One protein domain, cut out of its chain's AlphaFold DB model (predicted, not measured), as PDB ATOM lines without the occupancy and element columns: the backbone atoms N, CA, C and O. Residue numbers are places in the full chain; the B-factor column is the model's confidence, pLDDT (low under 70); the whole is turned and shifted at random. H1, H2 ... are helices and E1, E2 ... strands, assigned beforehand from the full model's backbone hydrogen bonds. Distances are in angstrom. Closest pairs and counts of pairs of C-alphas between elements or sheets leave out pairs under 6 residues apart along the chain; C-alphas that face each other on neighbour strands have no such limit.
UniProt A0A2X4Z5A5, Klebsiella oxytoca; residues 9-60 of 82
ATOM      1  N   ILE A   9     220.003 264.238 197.364       97.75
ATOM      2  CA  ILE A   9     220.440 265.519 196.803       97.75
ATOM      3  C   ILE A   9     219.515 265.838 195.631       97.75
ATOM      4  O   ILE A   9     219.393 265.031 194.707       97.75
ATOM      5  N   VAL A  10     218.852 266.993 195.667       97.56
ATOM      6  CA  VAL A  10     217.878 267.409 194.650       97.56
ATOM      7  C   VAL A  10     218.354 268.698 193.991       97.56
ATOM      8  O   VAL A  10     218.641 269.672 194.683       97.56
ATOM      9  N   ALA A  11     218.417 268.698 192.662       96.19
ATOM     10  CA  ALA A  11     218.718 269.869 191.843       96.19
ATOM     11  C   ALA A  11     217.575 270.149 190.860       96.19
ATOM     12  O   ALA A  11     216.802 269.261 190.511       96.19
ATOM     13  N   ASP A  12     217.475 271.370 190.362       94.00
ATOM     14  CA  ASP A  12     216.570 271.710 189.270       94.00
ATOM     15  C   ASP A  12     217.113 271.184 187.932       94.00
ATOM     16  O   ASP A  12     216.503 270.307 187.327       94.00
ATOM     17  N   TRP A  13     218.298 271.625 187.512       92.88
ATOM     18  CA  TRP A  13     218.895 271.323 186.211       92.88
ATOM     19  C   TRP A  13     220.358 270.908 186.358       92.88
ATOM     20  O   TRP A  13     221.178 271.678 186.840       92.88
ATOM     21  N   LEU A  14     220.721 269.729 185.851       95.12
ATOM     22  CA  LEU A  14     222.115 269.293 185.759       95.12
ATOM     23  C   LEU A  14     222.558 269.302 184.297       95.12
ATOM     24  O   LEU A  14     222.262 268.371 183.558       95.12
ATOM     25  N   VAL A  15     223.223 270.365 183.839       91.75
ATOM     26  CA  VAL A  15     223.494 270.563 182.394       91.75
ATOM     27  C   VAL A  15     224.968 270.775 182.079       91.75
ATOM     28  O   VAL A  15     225.457 270.263 181.076       91.75
ATOM     29  N   THR A  16     225.682 271.515 182.918       89.56
ATOM     30  CA  THR A  16     227.118 271.767 182.780       89.56
ATOM     31  C   THR A  16     227.730 271.913 184.162       89.56
ATOM     32  O   THR A  16     227.026 272.287 185.095       89.56
ATOM     33  N   TYR A  17     229.021 271.633 184.304       90.12
ATOM     34  CA  TYR A  17     229.718 271.821 185.568       90.12
ATOM     35  C   TYR A  17     230.021 273.306 185.830       90.12
ATOM     36  O   TYR A  17     231.006 273.852 185.327       90.12
ATOM     37  N   ALA A  18     229.175 273.967 186.624       89.69
ATOM     38  CA  ALA A  18     229.296 275.375 186.984       89.69
ATOM     39  C   ALA A  18     229.264 275.573 188.514       89.69
ATOM     40  O   ALA A  18     230.014 274.928 189.245       89.69
ATOM     41  N   GLY A  19     228.509 276.558 189.007       92.44
ATOM     42  CA  GLY A  19     228.516 276.952 190.418       92.44
ATOM     43  C   GLY A  19     227.818 275.937 191.322       92.44
ATOM     44  O   GLY A  19     228.426 275.425 192.260       92.44
ATOM     45  N   SER A  20     226.556 275.628 191.023       94.19
ATOM     46  CA  SER A  20     225.733 274.673 191.776       94.19
ATOM     47  C   SER A  20     226.340 273.275 191.782       94.19
ATOM     48  O   SER A  20     226.353 272.598 192.808       94.19
ATOM     49  N   GLU A  21     226.909 272.854 190.658       95.75
ATOM     50  CA  GLU A  21     227.445 271.509 190.467       95.75
ATOM     51  C   GLU A  21     228.700 271.274 191.304       95.75
ATOM     52  O   GLU A  21     228.895 270.166 191.797       95.75
ATOM     53  N   LYS A  22     229.507 272.319 191.536       96.19
ATOM     54  CA  LYS A  22     230.637 272.251 192.476       96.19
ATOM     55  C   LYS A  22     230.156 271.934 193.886       96.19
ATOM     56  O   LYS A  22     230.727 271.069 194.534       96.19
ATOM     57  N   VAL A  23     229.079 272.572 194.346       96.88
ATOM     58  CA  VAL A  23     228.504 272.301 195.677       96.88
ATOM     59  C   VAL A  23     227.928 270.886 195.745       96.88
ATOM     60  O   VAL A  23     228.155 270.171 196.719       96.88
ATOM     61  N   ILE A  24     227.228 270.448 194.694       97.31
ATOM     62  CA  ILE A  24     226.688 269.085 194.619       97.31
ATOM     63  C   ILE A  24     227.812 268.043 194.661       97.31
ATOM     64  O   ILE A  24     227.672 267.041 195.361       97.31
ATOM     65  N   LYS A  25     228.934 268.286 193.974       96.88
ATOM     66  CA  LYS A  25     230.129 267.437 194.047       96.88
ATOM     67  C   LYS A  25     230.624 267.300 195.488       96.88
ATOM     68  O   LYS A  25     230.823 266.176 195.940       96.88
ATOM     69  N   GLU A  26     230.751 268.400 196.232       97.31
ATOM     70  CA  GLU A  26     231.181 268.346 197.641       97.31
ATOM     71  C   GLU A  26     230.181 267.554 198.507       97.31
ATOM     72  O   GLU A  26     230.571 266.754 199.356       97.31
ATOM     73  N   PHE A  27     228.873 267.689 198.262       96.25
ATOM     74  CA  PHE A  27     227.866 266.879 198.958       96.25
ATOM     75  C   PHE A  27     227.934 265.394 198.606       96.25
ATOM     76  O   PHE A  27     227.736 264.557 199.485       96.25
ATOM     77  N   ILE A  28     228.235 265.046 197.356       95.44
ATOM     78  CA  ILE A  28     228.455 263.657 196.943       95.44
ATOM     79  C   ILE A  28     229.701 263.077 197.628       95.44
ATOM     80  O   ILE A  28     229.698 261.898 197.977       95.44
ATOM     81  N   GLU A  29     230.743 263.873 197.860       94.81
ATOM     82  CA  GLU A  29     231.931 263.432 198.602       94.81
ATOM     83  C   GLU A  29     231.643 263.211 200.090       94.81
ATOM     84  O   GLU A  29     232.075 262.208 200.659       94.81
ATOM     85  N   LEU A  30     230.861 264.100 200.712       93.88
ATOM     86  CA  LEU A  30     230.426 263.949 202.105       93.88
ATOM     87  C   LEU A  30     229.445 262.782 202.289       93.88
ATOM     88  O   LEU A  30     229.491 262.084 203.306       93.88
ATOM     89  N   TYR A  31     228.587 262.543 201.293       94.12
ATOM     90  CA  TYR A  31     227.572 261.491 201.289       94.12
ATOM     91  C   TYR A  31     227.668 260.616 200.026       94.12
ATOM     92  O   TYR A  31     226.794 260.677 199.155       94.12
ATOM     93  N   PRO A  32     228.665 259.711 199.932       92.50
ATOM     94  CA  PRO A  32     228.878 258.884 198.737       92.50
ATOM     95  C   PRO A  32     227.687 257.993 198.371       92.50
ATOM     96  O   PRO A  32     227.484 257.654 197.204       92.50
ATOM     97  N   ASN A  33     226.862 257.637 199.357       93.31
ATOM     98  CA  ASN A  33     225.667 256.812 199.175       93.31
ATOM     99  C   ASN A  33     224.402 257.628 198.865       93.31
ATOM    100  O   ASN A  33     223.341 257.035 198.693       93.31
ATOM    101  N   ALA A  34     224.488 258.960 198.783       95.69
ATOM    102  CA  ALA A  34     223.327 259.796 198.509       95.69
ATOM    103  C   ALA A  34     222.704 259.467 197.145       95.69
ATOM    104  O   ALA A  34     223.409 259.222 196.152       95.69
ATOM    105  N   SER A  35     221.375 259.495 197.110       97.25
ATOM    106  CA  SER A  35     220.603 259.443 195.871       97.25
ATOM    107  C   SER A  35     220.569 260.830 195.242       97.25
ATOM    108  O   SER A  35     220.379 261.822 195.942       97.25
ATOM    109  N   LEU A  36     220.761 260.904 193.926       98.06
ATOM    110  CA  LEU A  36     220.723 262.157 193.178       98.06
ATOM    111  C   LEU A  36     219.413 262.245 192.392       98.06
ATOM    112  O   LEU A  36     219.044 261.303 191.689       98.06
ATOM    113  N   TYR A  37     218.737 263.384 192.484       98.50
ATOM    114  CA  TYR A  37     217.500 263.683 191.769       98.50
ATOM    115  C   TYR A  37     217.634 265.010 191.036       98.50
ATOM    116  O   TYR A  37     218.264 265.945 191.534       98.50
ATOM    117  N   SER A  38     217.025 265.105 189.858       97.56
ATOM    118  CA  SER A  38     216.960 266.367 189.128       97.56
ATOM    119  C   SER A  38     215.714 266.458 188.257       97.56
ATOM    120  O   SER A  38     215.132 265.434 187.905       97.56
ATOM    121  N   VAL A  39     215.282 267.663 187.880       96.31
ATOM    122  CA  VAL A  39     214.205 267.796 186.890       96.31
ATOM    123  C   VAL A  39     214.686 267.255 185.549       96.31
ATOM    124  O   VAL A  39     213.983 266.430 184.955       96.31
ATOM    125  N   VAL A  40     215.898 267.640 185.131       94.31
ATOM    126  CA  VAL A  40     216.602 267.049 183.986       94.31
ATOM    127  C   VAL A  40     218.108 266.933 184.241       94.31
ATOM    128  O   VAL A  40     218.722 267.776 184.891       94.31
ATOM    129  N   ASP A  41     218.711 265.916 183.641       95.94
ATOM    130  CA  ASP A  41     220.134 265.612 183.683       95.94
ATOM    131  C   ASP A  41     220.669 265.438 182.250       95.94
ATOM    132  O   ASP A  41     220.329 264.500 181.520       95.94
ATOM    133  N   TYR A  42     221.505 266.387 181.847       94.50
ATOM    134  CA  TYR A  42     222.249 266.445 180.596       94.50
ATOM    135  C   TYR A  42     223.762 266.560 180.827       94.50
ATOM    136  O   TYR A  42     224.477 266.903 179.884       94.50
ATOM    137  N   LEU A  43     224.260 266.259 182.036       94.38
ATOM    138  CA  LEU A  43     225.700 266.273 182.298       94.38
ATOM    139  C   LEU A  43     226.429 265.352 181.323       94.38
ATOM    140  O   LEU A  43     226.006 264.211 181.073       94.38
ATOM    141  N   SER A  44     227.533 265.873 180.793       94.38
ATOM    142  CA  SER A  44     228.444 265.121 179.943       94.38
ATOM    143  C   SER A  44     229.096 263.984 180.732       94.38
ATOM    144  O   SER A  44     229.203 264.039 181.957       94.38
ATOM    145  N   GLU A  45     229.570 262.943 180.047       94.62
ATOM    146  CA  GLU A  45     230.267 261.839 180.723       94.62
ATOM    147  C   GLU A  45     231.547 262.305 181.438       94.62
ATOM    148  O   GLU A  45     231.877 261.766 182.491       94.62
ATOM    149  N   SER A  46     232.226 263.344 180.932       94.00
ATOM    150  CA  SER A  46     233.355 263.974 181.629       94.00
ATOM    151  C   SER A  46     232.923 264.663 182.923       94.00
ATOM    152  O   SER A  46     233.562 264.462 183.951       94.00
ATOM    153  N   ASP A  47     231.810 265.404 182.919       94.31
ATOM    154  CA  ASP A  47     231.310 266.058 184.136       94.31
ATOM    155  C   ASP A  47     230.827 265.028 185.167       94.31
ATOM    156  O   ASP A  47     230.970 265.229 186.372       94.31
ATOM    157  N   ARG A  48     230.314 263.874 184.718       94.81
ATOM    158  CA  ARG A  48     229.897 262.782 185.616       94.81
ATOM    159  C   ARG A  48     231.040 262.189 186.418       94.81
ATOM    160  O   ARG A  48     230.794 261.690 187.516       94.81
ATOM    161  N   GLN A  49     232.272 262.245 185.917       95.00
ATOM    162  CA  GLN A  49     233.431 261.785 186.684       95.00
ATOM    163  C   GLN A  49     233.598 262.599 187.973       95.00
ATOM    164  O   GLN A  49     233.941 262.032 189.004       95.00
ATOM    165  N   LEU A  50     233.235 263.887 187.952       94.06
ATOM    166  CA  LEU A  50     233.247 264.765 189.128       94.06
ATOM    167  C   LEU A  50     232.154 264.394 190.147       94.06
ATOM    168  O   LEU A  50     232.219 264.801 191.298       94.06
ATOM    169  N   PHE A  51     231.153 263.610 189.736       95.94
ATOM    170  CA  PHE A  51     230.005 263.186 190.544       95.94
ATOM    171  C   PHE A  51     230.124 261.710 190.966       95.94
ATOM    172  O   PHE A  51     229.118 261.067 191.275       95.94
ATOM    173  N   ASN A  52     231.330 261.129 190.937       94.31
ATOM    174  CA  ASN A  52     231.563 259.695 191.162       94.31
ATOM    175  C   ASN A  52     230.712 258.796 190.242       94.31
ATOM    176  O   ASN A  52     230.251 257.726 190.639       94.31
ATOM    177  N   GLY A  53     230.442 259.256 189.016       95.38
ATOM    178  CA  GLY A  53     229.624 258.541 188.037       95.38
ATOM    179  C   GLY A  53     228.122 258.525 188.342       95.38
ATOM    180  O   GLY A  53     227.373 257.841 187.639       95.38
ATOM    181  N   LYS A  54     227.649 259.259 189.360       95.44
ATOM    182  CA  LYS A  54     226.222 259.308 189.699       95.44
ATOM    183  C   LYS A  54     225.398 259.901 188.554       95.44
ATOM    184  O   LYS A  54     225.788 260.862 187.888       95.44
ATOM    185  N   ARG A  55     224.218 259.317 188.349       97.25
ATOM    186  CA  ARG A  55     223.184 259.817 187.438       97.25
ATOM    187  C   ARG A  55     221.957 260.175 188.247       97.25
ATOM    188  O   ARG A  55     221.587 259.426 189.152       97.25
ATOM    189  N   ALA A  56     221.348 261.311 187.933       97.62
ATOM    190  CA  ALA A  56     220.144 261.712 188.629       97.62
ATOM    191  C   ALA A  56     218.957 260.850 188.186       97.62
ATOM    192  O   ALA A  56     218.787 260.564 186.999       97.62
ATOM    193  N   THR A  57     218.089 260.490 189.129       98.31
ATOM    194  CA  THR A  57     216.721 260.101 188.779       98.31
ATOM    195  C   THR A  57     215.999 261.357 188.313       98.31
ATOM    196  O   THR A  57     215.939 262.347 189.047       98.31
ATOM    197  N   THR A  58     215.499 261.330 187.079       97.81
ATOM    198  CA  THR A  58     214.901 262.498 186.431       97.81
ATOM    199  C   THR A  58     213.386 262.416 186.358       97.81
ATOM    200  O   THR A  58     212.779 261.361 186.537       97.81
ATOM    201  N   THR A  59     212.763 263.564 186.110       96.38
ATOM    202  CA  THR A  59     211.314 263.656 185.914       96.38
ATOM    203  C   THR A  59     210.931 263.392 184.456       96.38
ATOM    204  O   THR A  59     211.777 263.322 183.564       96.38
ATOM    205  N   PHE A  60     209.625 263.334 184.175       94.81
ATOM    206  CA  PHE A  60     209.099 263.247 182.807       94.81
ATOM    207  C   PHE A  60     209.555 264.407 181.894       94.81
ATOM    208  O   PHE A  60     209.573 264.247 180.672       94.81
TER     209      PHE A  60
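AT A GLANCE: This is residues 9 to 60 of the 82 residues of a protein of Klebsiella oxytoca (UniProt A0A2X4Z5A5). What shape? Parallel strands E1 and E2 form a sheet with helix H1 over one face. What parts? The compact printed part, mixed in class, has 52 residues with E1, H1, E2, H2 in order. The radius of gyration of the C-alphas is 9.7 A, the spans 28, 19 and 18 A.

IN THESE COORDINATES: Which strands? E1, residues 9 to 14, begins at C-alpha (220.440, 265.519, 196.803); E2 is residues 35 to 41. Which helices? H1, residues 19 to 30, spans 17.6 A; H2, residues 45 to 49, ends at C-alpha (233.431, 261.785, 186.684).

HOW THE PARTS SIT: Which atoms pair? N 9 and O 35, 2.8 A apart, are within hydrogen-bond range. Where is H1? E1, H1, E2 make a strand-helix-strand unit, a helix between parallel strands, with right-handed crossover. H2 is apart from H1. Of O i to N i+4 pairs, 7 of 8 in H1 and every one in H2 are within range.

THE WHOLE: How long? The farthest C-alphas, Leu 30 and Phe 60, are 28.8 A apart. Any cut? There is none, and no printed residue is under 70 in pLDDT.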